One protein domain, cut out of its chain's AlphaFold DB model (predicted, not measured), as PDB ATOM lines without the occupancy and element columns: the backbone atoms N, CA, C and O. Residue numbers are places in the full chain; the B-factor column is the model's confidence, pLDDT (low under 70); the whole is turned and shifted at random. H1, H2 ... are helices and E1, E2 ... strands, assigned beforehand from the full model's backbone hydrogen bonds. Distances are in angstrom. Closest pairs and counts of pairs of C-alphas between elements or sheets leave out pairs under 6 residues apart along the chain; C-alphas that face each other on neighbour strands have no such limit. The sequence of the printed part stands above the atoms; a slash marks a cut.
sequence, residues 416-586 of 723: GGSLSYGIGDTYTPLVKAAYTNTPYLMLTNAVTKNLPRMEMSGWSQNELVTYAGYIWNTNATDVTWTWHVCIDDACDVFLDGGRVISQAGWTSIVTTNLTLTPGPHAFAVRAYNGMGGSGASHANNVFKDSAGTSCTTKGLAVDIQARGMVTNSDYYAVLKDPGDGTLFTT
ATOM      1  N   GLY A 416     -20.128 -38.987  -4.254       86.50
ATOM      2  CA  GLY A 416     -20.482 -37.699  -4.848       86.50
ATOM      3  C   GLY A 416     -21.368 -36.843  -3.947       86.50
ATOM      4  O   GLY A 416     -22.162 -37.345  -3.150       86.50
ATOM      5  N   GLY A 417     -21.270 -35.527  -4.102       82.12
ATOM      6  CA  GLY A 417     -22.082 -34.585  -3.345       82.12
ATOM      7  C   GLY A 417     -22.064 -33.169  -3.901       82.12
ATOM      8  O   GLY A 417     -21.121 -32.792  -4.600       82.12
ATOM      9  N   SER A 418     -23.093 -32.378  -3.595       82.06
ATOM     10  CA  SER A 418     -23.115 -30.954  -3.929       82.06
ATOM     11  C   SER A 418     -23.777 -30.094  -2.856       82.06
ATOM     12  O   SER A 418     -24.573 -30.574  -2.050       82.06
ATOM     13  N   LEU A 419     -23.407 -28.815  -2.838       78.69
ATOM     14  CA  LEU A 419     -23.950 -27.790  -1.953       78.69
ATOM     15  C   LEU A 419     -24.186 -26.506  -2.745       78.69
ATOM     16  O   LEU A 419     -23.292 -26.047  -3.455       78.69
ATOM     17  N   SER A 420     -25.365 -25.910  -2.585       79.19
ATOM     18  CA  SER A 420     -25.714 -24.615  -3.176       79.19
ATOM     19  C   SER A 420     -25.637 -23.499  -2.134       79.19
ATOM     20  O   SER A 420     -26.084 -23.676  -1.001       79.19
ATOM     21  N   TYR A 421     -25.114 -22.342  -2.532       72.94
ATOM     22  CA  TYR A 421     -25.029 -21.129  -1.717       72.94
ATOM     23  C   TYR A 421     -26.068 -20.083  -2.154       72.94
ATOM     24  O   TYR A 421     -26.588 -20.117  -3.274       72.94
ATOM     25  N   GLY A 422     -26.395 -19.150  -1.255       63.19
ATOM     26  CA  GLY A 422     -27.362 -18.084  -1.518       63.19
ATOM     27  C   GLY A 422     -26.823 -17.012  -2.472       63.19
ATOM     28  O   GLY A 422     -25.626 -16.740  -2.531       63.19
ATOM     29  N   ILE A 423     -27.721 -16.355  -3.212       59.06
ATOM     30  CA  ILE A 423     -27.376 -15.211  -4.070       59.06
ATOM     31  C   ILE A 423     -26.968 -14.031  -3.172       59.06
ATOM     32  O   ILE A 423     -27.808 -13.490  -2.455       59.06
ATOM     33  N   GLY A 424     -25.696 -13.620  -3.221       52.66
ATOM     34  CA  GLY A 424     -25.171 -12.473  -2.461       52.66
ATOM     35  C   GLY A 424     -23.974 -12.781  -1.559       52.66
ATOM     36  O   GLY A 424     -23.336 -11.843  -1.079       52.66
ATOM     37  N   ASP A 425     -23.615 -14.057  -1.392       52.09
ATOM     38  CA  ASP A 425     -22.355 -14.456  -0.765       52.09
ATOM     39  C   ASP A 425     -21.199 -14.111  -1.719       52.09
ATOM     40  O   ASP A 425     -20.800 -14.883  -2.586       52.09
ATOM     41  N   THR A 426     -20.722 -12.867  -1.633       45.91
ATOM     42  CA  THR A 426     -19.702 -12.307  -2.527       45.91
ATOM     43  C   THR A 426     -18.465 -13.201  -2.649       45.91
ATOM     44  O   THR A 426     -17.934 -13.687  -1.651       45.91
ATOM     45  N   TYR A 427     -18.008 -13.317  -3.901       52.22
ATOM     46  CA  TYR A 427     -16.876 -14.023  -4.528       52.22
ATOM     47  C   TYR A 427     -15.496 -14.061  -3.815       52.22
ATOM     48  O   TYR A 427     -14.495 -14.379  -4.455       52.22
ATOM     49  N   THR A 428     -15.363 -13.737  -2.527       46.06
ATOM     50  CA  THR A 428     -14.072 -13.307  -1.951       46.06
ATOM     51  C   THR A 428     -13.602 -13.985  -0.653       46.06
ATOM     52  O   THR A 428     -12.464 -13.725  -0.258       46.06
ATOM     53  N   PRO A 429     -14.355 -14.905  -0.008       44.47
ATOM     54  CA  PRO A 429     -13.723 -15.858   0.929       44.47
ATOM     55  C   PRO A 429     -14.120 -17.345   0.795       44.47
ATOM     56  O   PRO A 429     -13.522 -18.181   1.477       44.47
ATOM     57  N   LEU A 430     -15.063 -17.729  -0.078       47.00
ATOM     58  CA  LEU A 430     -15.515 -19.134  -0.204       47.00
ATOM     59  C   LEU A 430     -14.436 -20.083  -0.768       47.00
ATOM     60  O   LEU A 430     -14.372 -21.243  -0.371       47.00
ATOM     61  N   VAL A 431     -13.489 -19.551  -1.550       49.59
ATOM     62  CA  VAL A 431     -12.281 -20.260  -2.028       49.59
ATOM     63  C   VAL A 431     -11.274 -20.549  -0.888       49.59
ATOM     64  O   VAL A 431     -10.336 -21.319  -1.066       49.59
ATOM     65  N   LYS A 432     -11.453 -19.971   0.314       45.50
ATOM     66  CA  LYS A 432     -10.553 -20.168   1.472       45.50
ATOM     67  C   LYS A 432     -11.226 -20.781   2.707       45.50
ATOM     68  O   LYS A 432     -10.549 -21.479   3.454       45.50
ATOM     69  N   ALA A 433     -12.527 -20.564   2.920       42.28
ATOM     70  CA  ALA A 433     -13.250 -21.058   4.099       42.28
ATOM     71  C   ALA A 433     -13.898 -22.447   3.914       42.28
ATOM     72  O   ALA A 433     -14.046 -23.176   4.890       42.28
ATOM     73  N   ALA A 434     -14.210 -22.869   2.680       44.28
ATOM     74  CA  ALA A 434     -14.785 -24.196   2.406       44.28
ATOM     75  C   ALA A 434     -13.789 -25.365   2.602       44.28
ATOM     76  O   ALA A 434     -14.156 -26.536   2.525       44.28
ATOM     77  N   TYR A 435     -12.512 -25.061   2.848       50.84
ATOM     78  CA  TYR A 435     -11.424 -26.037   2.812       50.84
ATOM     79  C   TYR A 435     -10.939 -26.509   4.184       50.84
ATOM     80  O   TYR A 435     -10.188 -27.478   4.231       50.84
ATOM     81  N   THR A 436     -11.351 -25.873   5.287       42.88
ATOM     82  CA  THR A 436     -10.678 -26.065   6.581       42.88
ATOM     83  C   THR A 436     -11.409 -26.914   7.615       42.88
ATOM     84  O   THR A 436     -10.771 -27.192   8.618       42.88
ATOM     85  N   ASN A 437     -12.656 -27.387   7.417       40.41
ATOM     86  CA  ASN A 437     -13.268 -28.314   8.397       40.41
ATOM     87  C   ASN A 437     -14.419 -29.243   7.944       40.41
ATOM     88  O   ASN A 437     -14.930 -29.986   8.778       40.41
ATOM     89  N   THR A 438     -14.840 -29.283   6.672       46.06
ATOM     90  CA  THR A 438     -16.000 -30.124   6.279       46.06
ATOM     91  C   THR A 438     -15.845 -30.924   4.969       46.06
ATOM     92  O   THR A 438     -16.689 -30.791   4.086       46.06
ATOM     93  N   PRO A 439     -14.828 -31.801   4.798       46.28
ATOM     94  CA  PRO A 439     -14.745 -32.679   3.620       46.28
ATOM     95  C   PRO A 439     -15.844 -33.754   3.568       46.28
ATOM     96  O   PRO A 439     -16.252 -34.154   2.484       46.28
ATOM     97  N   TYR A 440     -16.316 -34.223   4.728       46.12
ATOM     98  CA  TYR A 440     -17.210 -35.386   4.824       46.12
ATOM     99  C   TYR A 440     -18.702 -35.041   4.809       46.12
ATOM    100  O   TYR A 440     -19.507 -35.855   4.374       46.12
ATOM    101  N   LEU A 441     -19.089 -33.834   5.235       44.91
ATOM    102  CA  LEU A 441     -20.504 -33.452   5.380       44.91
ATOM    103  C   LEU A 441     -21.223 -33.188   4.047       44.91
ATOM    104  O   LEU A 441     -22.439 -33.035   4.039       44.91
ATOM    105  N   MET A 442     -20.483 -33.116   2.938       54.50
ATOM    106  CA  MET A 442     -21.037 -32.842   1.608       54.50
ATOM    107  C   MET A 442     -21.288 -34.113   0.800       54.50
ATOM    108  O   MET A 442     -21.979 -34.048  -0.211       54.50
ATOM    109  N   LEU A 443     -20.707 -35.248   1.204       59.28
ATOM    110  CA  LEU A 443     -20.840 -36.508   0.486       59.28
ATOM    111  C   LEU A 443     -22.229 -37.076   0.756       59.28
ATOM    112  O   LEU A 443     -22.608 -37.336   1.896       59.28
ATOM    113  N   THR A 444     -22.996 -37.263  -0.309       57.56
ATOM    114  CA  THR A 444     -24.183 -38.109  -0.230       57.56
ATOM    115  C   THR A 444     -23.740 -39.572  -0.288       57.56
ATOM    116  O   THR A 444     -22.647 -39.874  -0.764       57.56
ATOM    117  N   ASN A 445     -24.613 -40.506   0.093       57.97
ATOM    118  CA  ASN A 445     -24.400 -41.933  -0.189       57.97
ATOM    119  C   ASN A 445     -24.506 -42.266  -1.699       57.97
ATOM    120  O   ASN A 445     -24.582 -43.438  -2.064       57.97
ATOM    121  N   ALA A 446     -24.580 -41.268  -2.594       67.62
ATOM    122  CA  ALA A 446     -24.620 -41.499  -4.030       67.62
ATOM    123  C   ALA A 446     -23.217 -41.837  -4.550       67.62
ATOM    124  O   ALA A 446     -22.301 -41.010  -4.534       67.62
ATOM    125  N   VAL A 447     -23.080 -43.062  -5.048       81.25
ATOM    126  CA  VAL A 447     -21.874 -43.558  -5.708       81.25
ATOM    127  C   VAL A 447     -21.964 -43.272  -7.204       81.25
ATOM    128  O   VAL A 447     -22.976 -43.570  -7.842       81.25
ATOM    129  N   THR A 448     -20.901 -42.718  -7.779       82.44
ATOM    130  CA  THR A 448     -20.779 -42.483  -9.223       82.44
ATOM    131  C   THR A 448     -19.540 -43.168  -9.788       82.44
ATOM    132  O   THR A 448     -18.507 -43.238  -9.134       82.44
ATOM    133  N   LYS A 449     -19.625 -43.656 -11.028       86.00
ATOM    134  CA  LYS A 449     -18.491 -44.283 -11.738       86.00
ATOM    135  C   LYS A 449     -17.716 -43.290 -12.604       86.00
ATOM    136  O   LYS A 449     -16.664 -43.609 -13.139       86.00
ATOM    137  N   ASN A 450     -18.254 -42.092 -12.774       83.25
ATOM    138  CA  ASN A 450     -17.665 -41.022 -13.560       83.25
ATOM    139  C   ASN A 450     -17.856 -39.678 -12.856       83.25
ATOM    140  O   ASN A 450     -18.441 -39.597 -11.772       83.25
ATOM    141  N   LEU A 451     -17.380 -38.614 -13.494       85.75
ATOM    142  CA  LEU A 451     -17.419 -37.257 -12.966       85.75
ATOM    143  C   LEU A 451     -18.343 -36.408 -13.853       85.75
ATOM    144  O   LEU A 451     -17.870 -35.489 -14.516       85.75
ATOM    145  N   PRO A 452     -19.660 -36.691 -13.898       82.31
ATOM    146  CA  PRO A 452     -20.557 -36.160 -14.929       82.31
ATOM    147  C   PRO A 452     -20.599 -34.633 -14.949       82.31
ATOM    148  O   PRO A 452     -20.688 -34.019 -16.007       82.31
ATOM    149  N   ARG A 453     -20.479 -34.004 -13.775       81.75
ATOM    150  CA  ARG A 453     -20.406 -32.550 -13.666       81.75
ATOM    151  C   ARG A 453     -19.145 -32.019 -14.363       81.75
ATOM    152  O   ARG A 453     -19.244 -31.048 -15.097       81.75
ATOM    153  N   MET A 454     -18.008 -32.706 -14.269       85.25
ATOM    154  CA  MET A 454     -16.765 -32.335 -14.967       85.25
ATOM    155  C   MET A 454     -16.811 -32.573 -16.486       85.25
ATOM    156  O   MET A 454     -15.930 -32.093 -17.196       85.25
ATOM    157  N   GLU A 455     -17.804 -33.312 -16.985       82.38
ATOM    158  CA  GLU A 455     -17.967 -33.649 -18.406       82.38
ATOM    159  C   GLU A 455     -19.033 -32.794 -19.114       82.38
ATOM    160  O   GLU A 455     -19.080 -32.779 -20.340       82.38
ATOM    161  N   MET A 456     -19.917 -32.104 -18.382       72.12
ATOM    162  CA  MET A 456     -21.079 -31.411 -18.961       72.12
ATOM    163  C   MET A 456     -21.336 -30.042 -18.323       72.12
ATOM    164  O   MET A 456     -21.067 -29.826 -17.139       72.12
ATOM    165  N   SER A 457     -21.925 -29.131 -19.101       66.94
ATOM    166  CA  SER A 457     -22.435 -27.843 -18.621       66.94
ATOM    167  C   SER A 457     -23.829 -27.961 -17.988       66.94
ATOM    168  O   SER A 457     -24.552 -28.928 -18.231       66.94
ATOM    169  N   GLY A 458     -24.219 -26.989 -17.153       68.25
ATOM    170  CA  GLY A 458     -25.566 -26.921 -16.558       68.25
ATOM    171  C   GLY A 458     -25.620 -27.206 -15.053       68.25
ATOM    172  O   GLY A 458     -26.517 -27.902 -14.572       68.25
ATOM    173  N   TRP A 459     -24.633 -26.720 -14.305       80.62
ATOM    174  CA  TRP A 459     -24.663 -26.716 -12.844       80.62
ATOM    175  C   TRP A 459     -25.481 -25.514 -12.363       80.62
ATOM    176  O   TRP A 459     -25.636 -24.521 -13.078       80.62
ATOM    177  N   SER A 460     -26.013 -25.597 -11.152       83.81
ATOM    178  CA  SER A 460     -26.754 -24.490 -10.546       83.81
ATOM    179  C   SER A 460     -25.790 -23.352 -10.216       83.81
ATOM    180  O   SER A 460     -24.611 -23.596  -9.961       83.81
ATOM    181  N   GLN A 461     -26.267 -22.106 -10.222       84.06
ATOM    182  CA  GLN A 461     -25.454 -20.974  -9.768       84.06
ATOM    183  C   GLN A 461     -25.088 -21.138  -8.291       84.06
ATOM    184  O   GLN A 461     -25.897 -21.629  -7.500       84.06
ATOM    185  N   ASN A 462     -23.886 -20.694  -7.934       80.44
ATOM    186  CA  ASN A 462     -23.299 -20.821  -6.606       80.44
ATOM    187  C   ASN A 462     -23.328 -22.272  -6.083       80.44
ATOM    188  O   ASN A 462     -23.695 -22.513  -4.936       80.44
ATOM    189  N   GLU A 463     -22.978 -23.254  -6.917       81.69
ATOM    190  CA  GLU A 463     -22.939 -24.680  -6.556       81.69
ATOM    191  C   GLU A 463     -21.492 -25.173  -6.425       81.69
ATOM    192  O   GLU A 463     -20.678 -24.994  -7.329       81.69
ATOM    193  N   LEU A 464     -21.177 -25.835  -5.308       82.75
ATOM    194  CA  LEU A 464     -19.939 -26.583  -5.089       82.75
ATOM    195  C   LEU A 464     -20.227 -28.078  -5.205       82.75
ATOM    196  O   LEU A 464     -21.011 -28.617  -4.429       82.75
ATOM    197  N   VAL A 465     -19.548 -28.757  -6.124       84.19
ATOM    198  CA  VAL A 465     -19.612 -30.213  -6.303       84.19
ATOM    199  C   VAL A 465     -18.325 -30.839  -5.780       84.19
ATOM    200  O   VAL A 465     -17.234 -30.328  -6.023       84.19
ATOM    201  N   THR A 466     -18.448 -31.955  -5.065       85.25
ATOM    202  CA  THR A 466     -17.320 -32.749  -4.568       85.25
ATOM    203  C   THR A 466     -17.469 -34.204  -4.995       85.25
ATOM    204  O   THR A 466     -18.541 -34.790  -4.851       85.25
ATOM    205  N   TYR A 467     -16.369 -34.789  -5.465       89.62
ATOM    206  CA  TYR A 467     -16.217 -36.234  -5.612       89.62
ATOM    207  C   TYR A 467     -14.995 -36.686  -4.818       89.62
ATOM    208  O   TYR A 467     -13.951 -36.038  -4.906       89.62
ATOM    209  N   ALA A 468     -15.118 -37.761  -4.039       89.75
ATOM    210  CA  ALA A 468     -14.038 -38.258  -3.189       89.75
ATOM    211  C   ALA A 468     -14.041 -39.787  -3.047       89.75
ATOM    212  O   ALA A 468     -15.092 -40.429  -3.055       89.75
ATOM    213  N   GLY A 469     -12.849 -40.351  -2.886       92.50
ATOM    214  CA  GLY A 469     -12.597 -41.782  -2.746       92.50
ATOM    215  C   GLY A 469     -11.116 -42.058  -2.968       92.50
ATOM    216  O   GLY A 469     -10.267 -41.314  -2.475       92.50
ATOM    217  N   TYR A 470     -10.813 -43.090  -3.746       94.81
ATOM    218  CA  TYR A 470      -9.456 -43.488  -4.098       94.81
ATOM    219  C   TYR A 470      -9.321 -43.634  -5.604       94.81
ATOM    220  O   TYR A 470     -10.217 -44.181  -6.239       94.81
ATOM    221  N   ILE A 471      -8.202 -43.166  -6.157       95.25
ATOM    222  CA  ILE A 471      -7.779 -43.455  -7.527       95.25
ATOM    223  C   ILE A 471      -6.666 -44.497  -7.507       95.25
ATOM    224  O   ILE A 471      -5.790 -44.451  -6.645       95.25
ATOM    225  N   TRP A 472      -6.696 -45.429  -8.451       95.19
ATOM    226  CA  TRP A 472      -5.783 -46.563  -8.473       95.19
ATOM    227  C   TRP A 472      -4.738 -46.453  -9.576       95.19
ATOM    228  O   TRP A 472      -5.057 -46.218 -10.743       95.19
ATOM    229  N   ASN A 473      -3.488 -46.723  -9.207       94.19
ATOM    230  CA  ASN A 473      -2.487 -47.212 -10.143       94.19
ATOM    231  C   ASN A 473      -2.380 -48.733  -9.987       94.19
ATOM    232  O   ASN A 473      -1.759 -49.239  -9.056       94.19
ATOM    233  N   THR A 474      -2.977 -49.474 -10.917       90.31
ATOM    234  CA  THR A 474      -2.943 -50.944 -10.915       90.31
ATOM    235  C   THR A 474      -1.673 -51.528 -11.540       90.31
ATOM    236  O   THR A 474      -1.566 -52.744 -11.679       90.31
ATOM    237  N   ASN A 475      -0.719 -50.693 -11.967       89.31
ATOM    238  CA  ASN A 475       0.558 -51.165 -12.493       89.31
ATOM    239  C   ASN A 475       1.494 -51.550 -11.345       89.31
ATOM    240  O   ASN A 475       1.455 -50.968 -10.265       89.31
ATOM    241  N   ALA A 476       2.406 -52.487 -11.613       85.50
ATOM    242  CA  ALA A 476       3.425 -52.910 -10.649       85.50
ATOM    243  C   ALA A 476       4.507 -51.843 -10.381       85.50
ATOM    244  O   ALA A 476       5.365 -52.033  -9.523       85.50
ATOM    245  N   THR A 477       4.497 -50.737 -11.128       91.50
ATOM    246  CA  THR A 477       5.465 -49.642 -11.028       91.50
ATOM    247  C   THR A 477       4.761 -48.295 -11.012       91.50
ATOM    248  O   THR A 477       3.609 -48.174 -11.436       91.50
ATOM    249  N   ASP A 478       5.489 -47.268 -10.585       96.00
ATOM    250  CA  ASP A 478       5.046 -45.881 -10.659       96.00
ATOM    251  C   ASP A 478       4.608 -45.514 -12.087       96.00
ATOM    252  O   ASP A 478       5.270 -45.865 -13.070       96.00
ATOM    253  N   VAL A 479       3.505 -44.775 -12.201       95.88
ATOM    254  CA  VAL A 479       3.027 -44.197 -13.465       95.88
ATOM    255  C   VAL A 479       2.955 -42.688 -13.347       95.88
ATOM    256  O   VAL A 479       2.667 -42.158 -12.283       95.88
ATOM    257  N   THR A 480       3.207 -41.972 -14.438       96.44
ATOM    258  CA  THR A 480       3.057 -40.513 -14.477       96.44
ATOM    259  C   THR A 480       2.010 -40.147 -15.509       96.44
ATOM    260  O   THR A 480       2.107 -40.597 -16.648       96.44
ATOM    261  N   TRP A 481       1.034 -39.327 -15.123       96.19
ATOM    262  CA  TRP A 481      -0.008 -38.810 -16.014       96.19
ATOM    263  C   TRP A 481       0.045 -37.282 -16.049       96.19
ATOM    264  O   TRP A 481       0.314 -36.650 -15.025       96.19
ATOM    265  N   THR A 482      -0.251 -36.676 -17.203       96.31
ATOM    266  CA  THR A 482      -0.558 -35.240 -17.249       96.31
ATOM    267  C   THR A 482      -2.020 -35.058 -16.892       96.31
ATOM    268  O   THR A 482      -2.902 -35.515 -17.611       96.31
ATOM    269  N   TRP A 483      -2.283 -34.350 -15.808       95.12
ATOM    270  CA  TRP A 483      -3.616 -33.934 -15.406       95.12
ATOM    271  C   TRP A 483      -3.943 -32.585 -16.028       95.12
ATOM    272  O   TRP A 483      -3.086 -31.705 -16.060       95.12
ATOM    273  N   HIS A 484      -5.175 -32.425 -16.500       93.50
ATOM    274  CA  HIS A 484      -5.682 -31.204 -17.113       93.50
ATOM    275  C   HIS A 484      -7.006 -30.805 -16.478       93.50
ATOM    276  O   HIS A 484      -7.936 -31.613 -16.407       93.50
ATOM    277  N   VAL A 485      -7.096 -29.543 -16.065       92.62
ATOM    278  CA  VAL A 485      -8.295 -28.951 -15.477       92.62
ATOM    279  C   VAL A 485      -8.647 -27.644 -16.191       92.62
ATOM    280  O   VAL A 485      -7.805 -26.754 -16.322       92.62
ATOM    281  N   CYS A 486      -9.895 -27.552 -16.650       90.94
ATOM    282  CA  CYS A 486     -10.485 -26.392 -17.316       90.94
ATOM    283  C   CYS A 486     -12.006 -26.365 -17.063       90.94
ATOM    284  O   CYS A 486     -12.806 -26.857 -17.862       90.94
ATOM    285  N   ILE A 487     -12.403 -25.824 -15.914       89.50
ATOM    286  CA  ILE A 487     -13.787 -25.760 -15.428       89.50
ATOM    287  C   ILE A 487     -14.252 -24.307 -15.305       89.50
ATOM    288  O   ILE A 487     -13.508 -23.441 -14.860       89.50
ATOM    289  N   ASP A 488     -15.504 -24.051 -15.655       87.12
ATOM    290  CA  ASP A 488     -16.234 -22.832 -15.325       87.12
ATOM    291  C   ASP A 488     -16.972 -23.025 -13.980       87.12
ATOM    292  O   ASP A 488     -17.873 -23.866 -13.896       87.12
ATOM    293  N   ASP A 489     -16.572 -22.382 -12.874       82.25
ATOM    294  CA  ASP A 489     -15.601 -21.273 -12.733       82.25
ATOM    295  C   ASP A 489     -14.232 -21.684 -12.162       82.25
ATOM    296  O   ASP A 489     -13.213 -21.036 -12.424       82.25
ATOM    297  N   ALA A 490     -14.199 -22.693 -11.293       86.06
ATOM    298  CA  ALA A 490     -12.999 -23.058 -10.545       86.06
ATOM    299  C   ALA A 490     -12.995 -24.535 -10.160       86.06
ATOM    300  O   ALA A 490     -14.050 -25.144  -9.963       86.06
ATOM    301  N   CYS A 491     -11.799 -25.103 -10.007       88.56
ATOM    302  CA  CYS A 491     -11.626 -26.500  -9.637       88.56
ATOM    303  C   CYS A 491     -10.295 -26.737  -8.909       88.56
ATOM    304  O   CYS A 491      -9.236 -26.298  -9.361       88.56
ATOM    305  N   ASP A 492     -10.353 -27.470  -7.798       88.75
ATOM    306  CA  ASP A 492      -9.196 -27.971  -7.063       88.75
ATOM    307  C   ASP A 492      -9.185 -29.506  -7.094       88.75
ATOM    308  O   ASP A 492     -10.215 -30.156  -6.884       88.75
ATOM    309  N   VAL A 493      -7.997 -30.085  -7.283       91.50
ATOM    310  CA  VAL A 493      -7.767 -31.537  -7.191       91.50
ATOM    311  C   VAL A 493      -6.830 -31.822  -6.029       91.50
ATOM    312  O   VAL A 493      -5.813 -31.146  -5.846       91.50
ATOM    313  N   PHE A 494      -7.181 -32.839  -5.254       91.38
ATOM    314  CA  PHE A 494      -6.443 -33.325  -4.103       91.38
ATOM    315  C   PHE A 494      -6.011 -34.766  -4.337       91.38
ATOM    316  O   PHE A 494      -6.806 -35.591  -4.791       91.38
ATOM    317  N   LEU A 495      -4.766 -35.045  -3.975       93.06
ATOM    318  CA  LEU A 495      -4.172 -36.370  -3.984       93.06
ATOM    319  C   LEU A 495      -3.435 -36.574  -2.657       93.06
ATOM    320  O   LEU A 495      -2.673 -35.701  -2.242       93.06
ATOM    321  N   ASP A 496      -3.714 -37.674  -1.964       92.12
ATOM    322  CA  ASP A 496      -3.115 -38.040  -0.671       92.12
ATOM    323  C   ASP A 496      -3.180 -36.916   0.376       92.12
ATOM    324  O   ASP A 496      -2.248 -36.650   1.132       92.12
ATOM    325  N   GLY A 497      -4.310 -36.201   0.390       83.81
ATOM    326  CA  GLY A 497      -4.560 -35.063   1.280       83.81
ATOM    327  C   GLY A 497      -3.881 -33.754   0.861       83.81
ATOM    328  O   GLY A 497      -4.230 -32.694   1.386       83.81
ATOM    329  N   GLY A 498      -2.963 -33.784  -0.108       87.38
ATOM    330  CA  GLY A 498      -2.322 -32.605  -0.680       87.38
ATOM    331  C   GLY A 498      -3.130 -32.009  -1.833       87.38
ATOM    332  O   GLY A 498      -3.634 -32.730  -2.688       87.38
ATOM    333  N   ARG A 499      -3.240 -30.677  -1.898       88.62
ATOM    334  CA  ARG A 499      -3.808 -30.001  -3.075       88.62
ATOM    335  C   ARG A 499      -2.773 -29.976  -4.199       88.62
ATOM    336  O   ARG A 499      -1.763 -29.287  -4.074       88.62
ATOM    337  N   VAL A 500      -3.044 -30.693  -5.286       90.50
ATOM    338  CA  VAL A 500      -2.117 -30.882  -6.417       90.50
ATOM    339  C   VAL A 500      -2.445 -30.011  -7.629       90.50
ATOM    340  O   VAL A 500      -1.555 -29.705  -8.419       90.50
ATOM    341  N   ILE A 501      -3.699 -29.568  -7.768       91.56
ATOM    342  CA  ILE A 501      -4.139 -28.621  -8.803       91.56
ATOM    343  C   ILE A 501      -5.009 -27.555  -8.152       91.56
ATOM    344  O   ILE A 501      -5.825 -27.873  -7.286       91.56
ATOM    345  N   SER A 502      -4.842 -26.306  -8.589       90.38
ATOM    346  CA  SER A 502      -5.743 -25.211  -8.247       90.38
ATOM    347  C   SER A 502      -5.978 -24.321  -9.460       90.38
ATOM    348  O   SER A 502      -5.088 -23.582  -9.881       90.38
ATOM    349  N   GLN A 503      -7.168 -24.440 -10.046       89.69
ATOM    350  CA  GLN A 503      -7.620 -23.644 -11.178       89.69
ATOM    351  C   GLN A 503      -8.592 -22.573 -10.681       89.69
ATOM    352  O   GLN A 503      -9.631 -22.879 -10.095       89.69
ATOM    353  N   ALA A 504      -8.257 -21.311 -10.948       84.62
ATOM    354  CA  ALA A 504      -9.075 -20.157 -10.609       84.62
ATOM    355  C   ALA A 504      -9.473 -19.404 -11.887       84.62
ATOM    356  O   ALA A 504      -8.647 -18.716 -12.489       84.62
ATOM    357  N   GLY A 505     -10.740 -19.526 -12.281       82.75
ATOM    358  CA  GLY A 505     -11.337 -18.812 -13.407       82.75
ATOM    359  C   GLY A 505     -11.512 -19.681 -14.652       82.75
ATOM    360  O   GLY A 505     -10.595 -20.392 -15.068       82.75
ATOM    361  N   TRP A 506     -12.670 -19.548 -15.298       85.62
ATOM    362  CA  TRP A 506     -13.101 -20.347 -16.453       85.62
ATOM    363  C   TRP A 506     -12.243 -20.189 -17.717       85.62
ATOM    364  O   TRP A 506     -12.304 -21.023 -18.622       85.62
ATOM    365  N   THR A 507     -11.425 -19.136 -17.804       87.88
ATOM    366  CA  THR A 507     -10.466 -18.919 -18.903       87.88
ATOM    367  C   THR A 507      -9.081 -19.505 -18.625       87.88
ATOM    368  O   THR A 507      -8.176 -19.328 -19.439       87.88
ATOM    369  N   SER A 508      -8.877 -20.133 -17.464       87.62
ATOM    370  CA  SER A 508      -7.600 -20.716 -17.056       87.62
ATOM    371  C   SER A 508      -7.582 -22.217 -17.327       87.62
ATOM    372  O   SER A 508      -8.499 -22.934 -16.934       87.62
ATOM    373  N   ILE A 509      -6.509 -22.682 -17.966       90.75
ATOM    374  CA  ILE A 509      -6.174 -24.102 -18.057       90.75
ATOM    375  C   ILE A 509      -5.010 -24.354 -17.108       90.75
ATOM    376  O   ILE A 509      -3.993 -23.660 -17.179       90.75
ATOM    377  N   VAL A 510      -5.137 -25.371 -16.260       92.50
ATOM    378  CA  VAL A 510      -4.034 -25.846 -15.423       92.50
ATOM    379  C   VAL A 510      -3.678 -27.263 -15.837       92.50
ATOM    380  O   VAL A 510      -4.534 -28.148 -15.838       92.50
ATOM    381  N   THR A 511      -2.404 -27.477 -16.168       92.69
ATOM    382  CA  THR A 511      -1.839 -28.808 -16.390       92.69
ATOM    383  C   THR A 511      -0.706 -29.090 -15.416       92.69
ATOM    384  O   THR A 511       0.048 -28.194 -15.035       92.69
ATOM    385  N   THR A 512      -0.581 -30.345 -14.997       94.31
ATOM    386  CA  THR A 512       0.530 -30.796 -14.151       94.31
ATOM    387  C   THR A 512       0.813 -32.276 -14.380       94.31
ATOM    388  O   THR A 512      -0.107 -33.043 -14.659       94.31
ATOM    389  N   ASN A 513       2.074 -32.690 -14.266       95.44
ATOM    390  CA  ASN A 513       2.441 -34.104 -14.285       95.44
ATOM    391  C   ASN A 513       2.479 -34.620 -12.848       95.44
ATOM    392  O   ASN A 513       3.227 -34.094 -12.028       95.44
ATOM    393  N   LEU A 514       1.686 -35.651 -12.560       95.12
ATOM    394  CA  LEU A 514       1.648 -36.298 -11.250       95.12
ATOM    395  C   LEU A 514       2.050 -37.759 -11.399       95.12
ATOM    396  O   LEU A 514       1.546 -38.456 -12.282       95.12
ATOM    397  N   THR A 515       2.953 -38.196 -10.526       95.25
ATOM    398  CA  THR A 515       3.378 -39.591 -10.418       95.25
ATOM    399  C   THR A 515       2.553 -40.287  -9.339       95.25
ATOM    400  O   THR A 515       2.460 -39.787  -8.221       95.25
ATOM    401  N   LEU A 516       1.957 -41.424  -9.687       95.06
ATOM    402  CA  LEU A 516       1.211 -42.311  -8.798       95.06
ATOM    403  C   LEU A 516       2.046 -43.571  -8.572       95.06
ATOM    404  O   LEU A 516       2.413 -44.248  -9.537       95.06
ATOM    405  N   THR A 517       2.342 -43.892  -7.318       94.12
ATOM    406  CA  THR A 517       2.967 -45.169  -6.942       94.12
ATOM    407  C   THR A 517       1.969 -46.323  -7.113       94.12
ATOM    408  O   THR A 517       0.777 -46.061  -7.250       94.12
ATOM    409  N   PRO A 518       2.394 -47.599  -7.156       91.06
ATOM    410  CA  PRO A 518       1.467 -48.730  -7.186       91.06
ATOM    411  C   PRO A 518       0.458 -48.694  -6.032       91.06
ATOM    412  O   PRO A 518       0.837 -48.449  -4.887       91.06
ATOM    413  N   GLY A 519      -0.807 -48.996  -6.331       91.88
ATOM    414  CA  GLY A 519      -1.882 -49.089  -5.343       91.88
ATOM    415  C   GLY A 519      -2.821 -47.874  -5.300       91.88
ATOM    416  O   GLY A 519      -2.922 -47.118  -6.276       91.88
ATOM    417  N   PRO A 520      -3.584 -47.730  -4.200       94.25
ATOM    418  CA  PRO A 520      -4.584 -46.683  -4.055       94.25
ATOM    419  C   PRO A 520      -3.982 -45.362  -3.573       94.25
ATOM    420  O   PRO A 520      -3.178 -45.331  -2.645       94.25
ATOM    421  N   HIS A 521      -4.484 -44.263  -4.127       94.62
ATOM    422  CA  HIS A 521      -4.201 -42.901  -3.687       94.62
ATOM    423  C   HIS A 521      -5.493 -42.203  -3.283       94.62
ATOM    424  O   HIS A 521      -6.484 -42.258  -4.017       94.62
ATOM    425  N   ALA A 522      -5.500 -41.528  -2.133       94.12
ATOM    426  CA  ALA A 522      -6.682 -40.789  -1.703       94.12
ATOM    427  C   ALA A 522      -6.936 -39.651  -2.694       94.12
ATOM    428  O   ALA A 522      -6.058 -38.829  -2.945       94.12
ATOM    429  N   PHE A 523      -8.134 -39.591  -3.264       93.44
ATOM    430  CA  PHE A 523      -8.461 -38.695  -4.363       93.44
ATOM    431  C   PHE A 523      -9.690 -37.862  -4.027       93.44
ATOM    432  O   PHE A 523     -10.712 -38.389  -3.580       93.44
ATOM    433  N   ALA A 524      -9.616 -36.559  -4.290       90.12
ATOM    434  CA  ALA A 524     -10.800 -35.716  -4.295       90.12
ATOM    435  C   ALA A 524     -10.717 -34.622  -5.357       90.12
ATOM    436  O   ALA A 524      -9.670 -34.019  -5.574       90.12
ATOM    437  N   VAL A 525     -11.857 -34.306  -5.963       89.75
ATOM    438  CA  VAL A 525     -12.026 -33.131  -6.820       89.75
ATOM    439  C   VAL A 525     -13.155 -32.272  -6.277       89.75
ATOM    440  O   VAL A 525     -14.192 -32.780  -5.841       89.75
ATOM    441  N   ARG A 526     -12.939 -30.958  -6.283       87.25
ATOM    442  CA  ARG A 526     -13.910 -29.959  -5.846       87.25
ATOM    443  C   ARG A 526     -14.020 -28.894  -6.908       87.25
ATOM    444  O   ARG A 526     -13.017 -28.268  -7.228       87.25
ATOM    445  N   ALA A 527     -15.221 -28.671  -7.414       87.38
ATOM    446  CA  ALA A 527     -15.438 -27.667  -8.437       87.38
ATOM    447  C   ALA A 527     -16.619 -26.773  -8.100       87.38
ATOM    448  O   ALA A 527     -17.631 -27.236  -7.575       87.38
ATOM    449  N   TYR A 528     -16.470 -25.493  -8.411       84.50
ATOM    450  CA  TYR A 528     -17.415 -24.454  -8.050       84.50
ATOM    451  C   TYR A 528     -17.908 -23.728  -9.294       84.50
ATOM    452  O   TYR A 528     -17.108 -23.309 -10.131       84.50
ATOM    453  N   ASN A 529     -19.222 -23.553  -9.365       84.81
ATOM    454  CA  ASN A 529     -19.874 -22.631 -10.277       84.81
ATOM    455  C   ASN A 529     -20.337 -21.408  -9.484       84.81
ATOM    456  O   ASN A 529     -21.132 -21.561  -8.559       84.81
ATOM    457  N   GLY A 530     -19.871 -20.216  -9.842       78.75
ATOM    458  CA  GLY A 530     -20.349 -18.966  -9.269       78.75
ATOM    459  C   GLY A 530     -21.570 -18.456 -10.022       78.75
ATOM    460  O   GLY A 530     -22.710 -18.757  -9.658       78.75
ATOM    461  N   MET A 531     -21.340 -17.660 -11.065       78.19
ATOM    462  CA  MET A 531     -22.405 -17.061 -11.872       78.19
ATOM    463  C   MET A 531     -22.142 -17.230 -13.367       78.19
ATOM    464  O   MET A 531     -21.044 -16.978 -13.842       78.19
ATOM    465  N   GLY A 532     -23.205 -17.486 -14.131       82.19
ATOM    466  CA  GLY A 532     -23.132 -17.555 -15.591       82.19
ATOM    467  C   GLY A 532     -22.990 -18.984 -16.107       82.19
ATOM    468  O   GLY A 532     -23.855 -19.816 -15.825       82.19
ATOM    469  N   GLY A 533     -21.971 -19.215 -16.942       81.44
ATOM    470  CA  GLY A 533     -21.652 -20.531 -17.501       81.44
ATOM    471  C   GLY A 533     -21.232 -21.523 -16.415       81.44
ATOM    472  O   GLY A 533     -21.027 -21.149 -15.271       81.44
ATOM    473  N   SER A 534     -21.198 -22.815 -16.738       84.56
ATOM    474  CA  SER A 534     -20.785 -23.847 -15.780       84.56
ATOM    475  C   SER A 534     -20.276 -25.099 -16.476       84.56
ATOM    476  O   SER A 534     -20.676 -25.385 -17.607       84.56
ATOM    477  N   GLY A 535     -19.459 -25.882 -15.768       85.31
ATOM    478  CA  GLY A 535     -18.969 -27.182 -16.227       85.31
ATOM    479  C   GLY A 535     -17.671 -27.085 -17.024       85.31
ATOM    480  O   GLY A 535     -16.857 -26.201 -16.792       85.31
ATOM    481  N   ALA A 536     -17.438 -28.023 -17.941       89.75
ATOM    482  CA  ALA A 536     -16.221 -28.035 -18.751       89.75
ATOM    483  C   ALA A 536     -16.123 -26.796 -19.664       89.75
ATOM    484  O   ALA A 536     -17.000 -26.538 -20.489       89.75
ATOM    485  N   SER A 537     -15.020 -26.056 -19.537       87.88
ATOM    486  CA  SER A 537     -14.703 -24.875 -20.341       87.88
ATOM    487  C   SER A 537     -13.706 -25.219 -21.451       87.88
ATOM    488  O   SER A 537     -12.925 -26.161 -21.340       87.88
ATOM    489  N   HIS A 538     -13.685 -24.402 -22.504       87.31
ATOM    490  CA  HIS A 538     -12.679 -24.435 -23.571       87.31
ATOM    491  C   HIS A 538     -11.679 -23.263 -23.485       87.31
ATOM    492  O   HIS A 538     -10.961 -22.989 -24.454       87.31
ATOM    493  N   ALA A 539     -11.686 -22.524 -22.367       88.62
ATOM    494  CA  ALA A 539     -10.817 -21.387 -22.062       88.62
ATOM    495  C   ALA A 539     -10.616 -20.429 -23.250       88.62
ATOM    496  O   ALA A 539      -9.531 -20.336 -23.816       88.62
ATOM    497  N   ASN A 540     -11.674 -19.735 -23.684       89.00
ATOM    498  CA  ASN A 540     -11.629 -18.818 -24.838       89.00
ATOM    499  C   ASN A 540     -11.151 -19.458 -26.158       89.00
ATOM    500  O   ASN A 540     -10.519 -18.809 -26.990       89.00
ATOM    501  N   ASN A 541     -11.518 -20.721 -26.387       88.44
ATOM    502  CA  ASN A 541     -11.198 -21.493 -27.599       88.44
ATOM    503  C   ASN A 541      -9.710 -21.867 -27.693       88.44
ATOM    504  O   ASN A 541      -9.174 -22.004 -28.798       88.44
ATOM    505  N   VAL A 542      -9.044 -22.011 -26.545       90.88
ATOM    506  CA  VAL A 542      -7.652 -22.465 -26.451       90.88
ATOM    507  C   VAL A 542      -7.576 -23.992 -26.430       90.88
ATOM    508  O   VAL A 542      -6.709 -24.552 -27.097       90.88
ATOM    509  N   PHE A 543      -8.488 -24.662 -25.720       91.38
ATOM    510  CA  PHE A 543      -8.514 -26.122 -25.635       91.38
ATOM    511  C   PHE A 543      -9.398 -26.715 -26.735       91.38
ATOM    512  O   PHE A 543     -10.625 -26.568 -26.708       91.38
ATOM    513  N   LYS A 544      -8.766 -27.340 -27.733       92.56
ATOM    514  CA  LYS A 544      -9.405 -27.785 -28.977       92.56
ATOM    515  C   LYS A 544      -9.023 -29.206 -29.352       92.56
ATOM    516  O   LYS A 544      -7.971 -29.689 -28.953       92.56
ATOM    517  N   ASP A 545      -9.865 -29.889 -30.108       92.25
ATOM    518  CA  ASP A 545      -9.480 -31.132 -30.788       92.25
ATOM    519  C   ASP A 545      -8.580 -30.854 -32.012       92.25
ATOM    520  O   ASP A 545      -8.348 -29.702 -32.396       92.25
ATOM    521  N   SER A 546      -8.061 -31.911 -32.642       91.56
ATOM    522  CA  SER A 546      -7.257 -31.808 -33.872       91.56
ATOM    523  C   SER A 546      -8.011 -31.225 -35.071       91.56
ATOM    524  O   SER A 546      -7.367 -30.777 -36.022       91.56
ATOM    525  N   ALA A 547      -9.346 -31.174 -35.031       92.62
ATOM    526  CA  ALA A 547     -10.174 -30.510 -36.035       92.62
ATOM    527  C   ALA A 547     -10.346 -29.000 -35.768       92.62
ATOM    528  O   ALA A 547     -10.901 -28.283 -36.602       92.62
ATOM    529  N   GLY A 548      -9.844 -28.491 -34.637       91.19
ATOM    530  CA  GLY A 548      -9.944 -27.088 -34.238       91.19
ATOM    531  C   GLY A 548     -11.236 -26.732 -33.495       91.19
ATOM    532  O   GLY A 548     -11.478 -25.547 -33.243       91.19
ATOM    533  N   THR A 549     -12.045 -27.723 -33.120       93.56
ATOM    534  CA  THR A 549     -13.293 -27.553 -32.367       93.56
ATOM    535  C   THR A 549     -12.990 -27.359 -30.889       93.56
ATOM    536  O   THR A 549     -12.247 -28.133 -30.291       93.56
ATOM    537  N   SER A 550     -13.580 -26.332 -30.276       91.75
ATOM    538  CA  SER A 550     -13.466 -26.081 -28.836       91.75
ATOM    539  C   SER A 550     -14.054 -27.236 -28.018       91.75
ATOM    540  O   SER A 550     -15.196 -27.635 -28.242       91.75
ATOM    541  N   CYS A 551     -13.293 -27.755 -27.053       88.44
ATOM    542  CA  CYS A 551     -13.711 -28.889 -26.231       88.44
ATOM    543  C   CYS A 551     -14.509 -28.430 -25.001       88.44
ATOM    544  O   CYS A 551     -13.992 -27.709 -24.154       88.44
ATOM    545  N   THR A 552     -15.756 -28.889 -24.875       86.88
ATOM    546  CA  THR A 552     -16.674 -28.575 -23.758       86.88
ATOM    547  C   THR A 552     -17.081 -29.811 -22.958       86.88
ATOM    548  O   THR A 552     -18.103 -29.806 -22.279       86.88
ATOM    549  N   THR A 553     -16.301 -30.890 -23.055       88.25
ATOM    550  CA  THR A 553     -16.626 -32.187 -22.436       88.25
ATOM    551  C   THR A 553     -15.530 -32.747 -21.531       88.25
ATOM    552  O   THR A 553     -15.685 -33.823 -20.960       88.25
ATOM    553  N   LYS A 554     -14.405 -32.036 -21.388       90.56
ATOM    554  CA  LYS A 554     -13.216 -32.493 -20.650       90.56
ATOM    555  C   LYS A 554     -12.756 -31.439 -19.647       90.56
ATOM    556  O   LYS A 554     -11.691 -30.842 -19.794       90.56
ATOM    557  N   GLY A 555     -13.577 -31.207 -18.629       90.69
ATOM    558  CA  GLY A 555     -13.277 -30.245 -17.576       90.69
ATOM    559  C   GLY A 555     -12.197 -30.731 -16.609       90.69
ATOM    560  O   GLY A 555     -11.339 -29.949 -16.218       90.69
ATOM    561  N   LEU A 556     -12.185 -32.028 -16.291       92.81
ATOM    562  CA  LEU A 556     -11.061 -32.730 -15.664       92.81
ATOM    563  C   LEU A 556     -10.751 -33.978 -16.496       92.81
ATOM    564  O   LEU A 556     -11.627 -34.814 -16.715       92.81
ATOM    565  N   ALA A 557      -9.513 -34.099 -16.966       93.81
ATOM    566  CA  ALA A 557      -9.084 -35.206 -17.812       93.81
ATOM    567  C   ALA A 557      -7.585 -35.496 -17.639       93.81
ATOM    568  O   ALA A 557      -6.835 -34.658 -17.134       93.81
ATOM    569  N   VAL A 558      -7.148 -36.682 -18.066       94.94
ATOM    570  CA  VAL A 558      -5.751 -37.126 -17.957       94.94
ATOM    571  C   VAL A 558      -5.191 -37.587 -19.297       94.94
ATOM    572  O   VAL A 558      -5.875 -38.244 -20.077       94.94
ATOM    573  N   ASP A 559      -3.932 -37.259 -19.558       95.94
ATOM    574  CA  ASP A 559      -3.121 -37.870 -20.605       95.94
ATOM    575  C   ASP A 559      -2.165 -38.872 -19.955       95.94
ATOM    576  O   ASP A 559      -1.181 -38.501 -19.304       95.94
ATOM    577  N   ILE A 560      -2.455 -40.156 -20.155       91.94
ATOM    578  CA  ILE A 560      -1.679 -41.263 -19.587       91.94
ATOM    579  C   ILE A 560      -0.255 -41.362 -20.154       91.94
ATOM    580  O   ILE A 560       0.571 -42.068 -19.587       91.94
ATOM    581  N   GLN A 561       0.048 -40.666 -21.259       93.56
ATOM    582  CA  GLN A 561       1.396 -40.593 -21.838       93.56
ATOM    583  C   GLN A 561       2.229 -39.430 -21.275       93.56
ATOM    584  O   GLN A 561       3.378 -39.257 -21.672       93.56
ATOM    585  N   ALA A 562       1.651 -38.623 -20.381       92.69
ATOM    586  CA  ALA A 562       2.303 -37.499 -19.715       92.69
ATOM    587  C   ALA A 562       2.913 -36.428 -20.649       92.69
ATOM    588  O   ALA A 562       3.966 -35.857 -20.343       92.69
ATOM    589  N   ARG A 563       2.276 -36.126 -21.792       90.88
ATOM    590  CA  ARG A 563       2.854 -35.228 -22.815       90.88
ATOM    591  C   ARG A 563       2.804 -33.741 -22.455       90.88
ATOM    592  O   ARG A 563       3.468 -32.951 -23.121       90.88
ATOM    593  N   GLY A 564       2.025 -33.323 -21.454       86.88
ATOM    594  CA  GLY A 564       2.005 -31.930 -20.983       86.88
ATOM    595  C   GLY A 564       1.325 -30.911 -21.912       86.88
ATOM    596  O   GLY A 564       1.442 -29.708 -21.689       86.88
ATOM    597  N   MET A 565       0.638 -31.348 -22.971       87.50
ATOM    598  CA  MET A 565       0.073 -30.450 -23.989       87.50
ATOM    599  C   MET A 565      -1.152 -29.695 -23.473       87.50
ATOM    600  O   MET A 565      -2.133 -30.308 -23.086       87.50
ATOM    601  N   VAL A 566      -1.139 -28.365 -23.510       85.88
ATOM    602  CA  VAL A 566      -2.216 -27.537 -22.922       85.88
ATOM    603  C   VAL A 566      -3.383 -27.302 -23.891       85.88
ATOM    604  O   VAL A 566      -4.500 -27.037 -23.470       85.88
ATOM    605  N   THR A 567      -3.142 -27.385 -25.200       86.62
ATOM    606  CA  THR A 567      -4.091 -26.903 -26.218       86.62
ATOM    607  C   THR A 567      -4.833 -28.007 -26.967       86.62
ATOM    608  O   THR A 567      -5.864 -27.722 -27.570       86.62
ATOM    609  N   ASN A 568      -4.341 -29.252 -26.935       92.12
ATOM    610  CA  ASN A 568      -4.911 -30.361 -27.702       92.12
ATOM    611  C   ASN A 568      -5.695 -31.331 -26.808       92.12
ATOM    612  O   ASN A 568      -5.116 -32.109 -26.049       92.12
ATOM    613  N   SER A 569      -7.014 -31.313 -26.950       92.56
ATOM    614  CA  SER A 569      -7.938 -32.146 -26.190       92.56
ATOM    615  C   SER A 569      -7.932 -33.621 -26.592       92.56
ATOM    616  O   SER A 569      -8.348 -34.447 -25.781       92.56
ATOM    617  N   ASP A 570      -7.413 -33.995 -27.768       93.56
ATOM    618  CA  ASP A 570      -7.364 -35.398 -28.223       93.56
ATOM    619  C   ASP A 570      -6.430 -36.270 -27.380       93.56
ATOM    620  O   ASP A 570      -6.562 -37.492 -27.349       93.56
ATOM    621  N   TYR A 571      -5.483 -35.650 -26.680       94.38
ATOM    622  CA  TYR A 571      -4.518 -36.358 -25.844       94.38
ATOM    623  C   TYR A 571      -5.059 -36.726 -24.464       94.38
ATOM    624  O   TYR A 571      -4.456 -37.557 -23.792       94.38
ATOM    625  N   TYR A 572      -6.197 -36.158 -24.068       94.44
ATOM    626  CA  TYR A 572      -6.771 -36.345 -22.742       94.44
ATOM    627  C   TYR A 572      -7.998 -37.252 -22.770       94.44
ATOM    628  O   TYR A 572      -8.885 -37.095 -23.610       94.44
ATOM    629  N   ALA A 573      -8.092 -38.156 -21.803       93.06
ATOM    630  CA  ALA A 573      -9.255 -38.993 -21.545       93.06
ATOM    631  C   ALA A 573      -9.946 -38.562 -20.245       93.06
ATOM    632  O   ALA A 573      -9.294 -38.167 -19.279       93.06
ATOM    633  N   VAL A 574     -11.277 -38.641 -20.221       92.31
ATOM    634  CA  VAL A 574     -12.048 -38.425 -18.989       92.31
ATOM    635  C   VAL A 574     -11.839 -39.600 -18.039       92.31
ATOM    636  O   VAL A 574     -11.709 -40.747 -18.471       92.31
ATOM    637  N   LEU A 575     -11.814 -39.317 -16.740       92.06
ATOM    638  CA  LEU A 575     -11.672 -40.345 -15.715       92.06
ATOM    639  C   LEU A 575     -13.020 -41.038 -15.485       92.06
ATOM    640  O   LEU A 575     -13.967 -40.426 -14.985       92.06
ATOM    641  N   LYS A 576     -13.102 -42.319 -15.845       91.81
ATOM    642  CA  LYS A 576     -14.305 -43.141 -15.700       91.81
ATOM    643  C   LYS A 576     -13.933 -44.559 -15.292       91.81
ATOM    644  O   LYS A 576     -13.213 -45.239 -16.016       91.81
ATOM    645  N   ASP A 577     -14.459 -44.994 -14.156       92.75
ATOM    646  CA  ASP A 577     -14.326 -46.366 -13.687       92.75
ATOM    647  C   ASP A 577     -15.220 -47.302 -14.523       92.75
ATOM    648  O   ASP A 577     -16.379 -46.955 -14.806       92.75
ATOM    649  N   PRO A 578     -14.733 -48.489 -14.931       91.44
ATOM    650  CA  PRO A 578     -15.543 -49.442 -15.685       91.44
ATOM    651  C   PRO A 578     -16.646 -50.102 -14.839       91.44
ATOM    652  O   PRO A 578     -17.563 -50.722 -15.381       91.44
ATOM    653  N   GLY A 579     -16.636 -49.905 -13.520       88.94
ATOM    654  CA  GLY A 579     -17.590 -50.447 -12.562       88.94
ATOM    655  C   GLY A 579     -17.071 -51.641 -11.769       88.94
ATOM    656  O   GLY A 579     -17.872 -52.263 -11.069       88.94
ATOM    657  N   ASP A 580     -15.785 -51.949 -11.901       89.94
ATOM    658  CA  ASP A 580     -15.069 -53.036 -11.235       89.94
ATOM    659  C   ASP A 580     -14.108 -52.540 -10.139       89.94
ATOM    660  O   ASP A 580     -13.543 -53.350  -9.414       89.94
ATOM    661  N   GLY A 581     -13.957 -51.220  -9.974       92.25
ATOM    662  CA  GLY A 581     -13.074 -50.633  -8.970       92.25
ATOM    663  C   GLY A 581     -11.601 -50.585  -9.380       92.25
ATOM    664  O   GLY A 581     -10.739 -50.342  -8.536       92.25
ATOM    665  N   THR A 582     -11.289 -50.817 -10.659       92.44
ATOM    666  CA  THR A 582      -9.912 -50.771 -11.176       92.44
ATOM    667  C   THR A 582      -9.358 -49.359 -11.319       92.44
ATOM    668  O   THR A 582      -8.141 -49.199 -11.271       92.44
ATOM    669  N   LEU A 583     -10.211 -48.339 -11.477       94.44
ATOM    670  CA  LEU A 583      -9.786 -46.938 -11.496       94.44
ATOM    671  C   LEU A 583     -10.158 -46.224 -10.200       94.44
ATOM    672  O   LEU A 583      -9.325 -45.504  -9.653       94.44
ATOM    673  N   PHE A 584     -11.394 -46.400  -9.724       95.38
ATOM    674  CA  PHE A 584     -11.913 -45.709  -8.550       95.38
ATOM    675  C   PHE A 584     -12.564 -46.650  -7.545       95.38
ATOM    676  O   PHE A 584     -13.423 -47.449  -7.913       95.38
ATOM    677  N   THR A 585     -12.253 -46.460  -6.262       93.94
ATOM    678  CA  THR A 585     -13.024 -47.056  -5.163       93.94
ATOM    679  C   THR A 585     -13.507 -46.011  -4.160       93.94
ATOM    680  O   THR A 585     -12.847 -45.006  -3.893       93.94
ATOM    681  N   THR A 586     -14.680 -46.243  -3.577       91.19
ATOM    682  CA  THR A 586     -15.308 -45.350  -2.593       91.19
ATOM    683  C   THR A 586     -14.661 -45.462  -1.217       91.19
ATOM    684  O   THR A 586     -14.685 -44.506  -0.442       91.19
TER     685      THR A 586
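This is residues 416 to 586 of the 723 residues of an uncharacterized protein of Lentisphaerae bacterium (UniProt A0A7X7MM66). Two antiparallel sheets lie face to face as a sandwich, a larger one of five strands and a smaller one of three that covers part of it, with the strands of the two running almost along the same line. Long loops fill out the rest: residues 530 to 555 and 560 to 586 join and follow the smaller sheet's short strand E9, and two one-turn helices, H1 and H2, only graze the sheets. The printed part has 171 residues, with two named helices and nine named strands in the order E1 H1 E2 H2 E3 E4 E5 E6 E7 E8 E9; the sheet orders are E1 E3 E8 E5 E6 and E7 E4 E9. The class is mostly strand, though under half of the residues are in named elements. The whole is compact, with a radius of gyration of the C-alphas of 15.5 A and spans of 50 by 39 by 25 A.

In the larger sheet, E1 is residues 416 to 420, beginning at C-alpha 416 (-20.482, -37.699, -4.848). E3, residues 463 to 473, is 30.6 A long and bends by 53 degrees at residue 469. E8, residues 519 to 529, is 32.4 A long, E5 is 490 to 495 and E6 is 498 to 504. In the smaller sheet, E7 is 510 to 516, E4 is 479 to 485, 19.1 A long, and E9 is 556 to 559, ending at C-alpha 559 (-3.121, -37.870, -20.605). H1 is 430 to 433, E2 is 446 to 448 and H2 is 452 to 455.

The larger sheet is strongly twisted. E3 and E8 are antiparallel at 163 degrees, with N 465 and O 527 2.8 A apart. E1 pairs with E3 through N 417 and O 466, 2.9 A, and E8 with E5 through N 492 and O 526, 2.8 A. E5 and E6 form a hairpin, with N 495 and O 498 2.9 A apart. In the smaller sheet, E4 and E7 are antiparallel neighbours with N 483 and O 512 within hydrogen-bond range at 2.8 A, and E4 and E9 are antiparallel neighbours with N 484 and O 557 within hydrogen-bond range at 2.9 A. The sandwich's facing parts are 10.1 A centre to centre, their planes 8 degrees apart. Between the sheets, the closest C-alphas of E6 and E7, Gln 503 and Val 510, are 6.0 A apart. E2 pairs with no named strand; it is near E3. H1 and H2 are too short for an O i to N i+4 pair.

The printed part has no cut. The links H1 to E2 and E8 to E9 are long. Mean pLDDT of the printed part is 83.3; residues 422 to 446 and 457 to 458 are under 70.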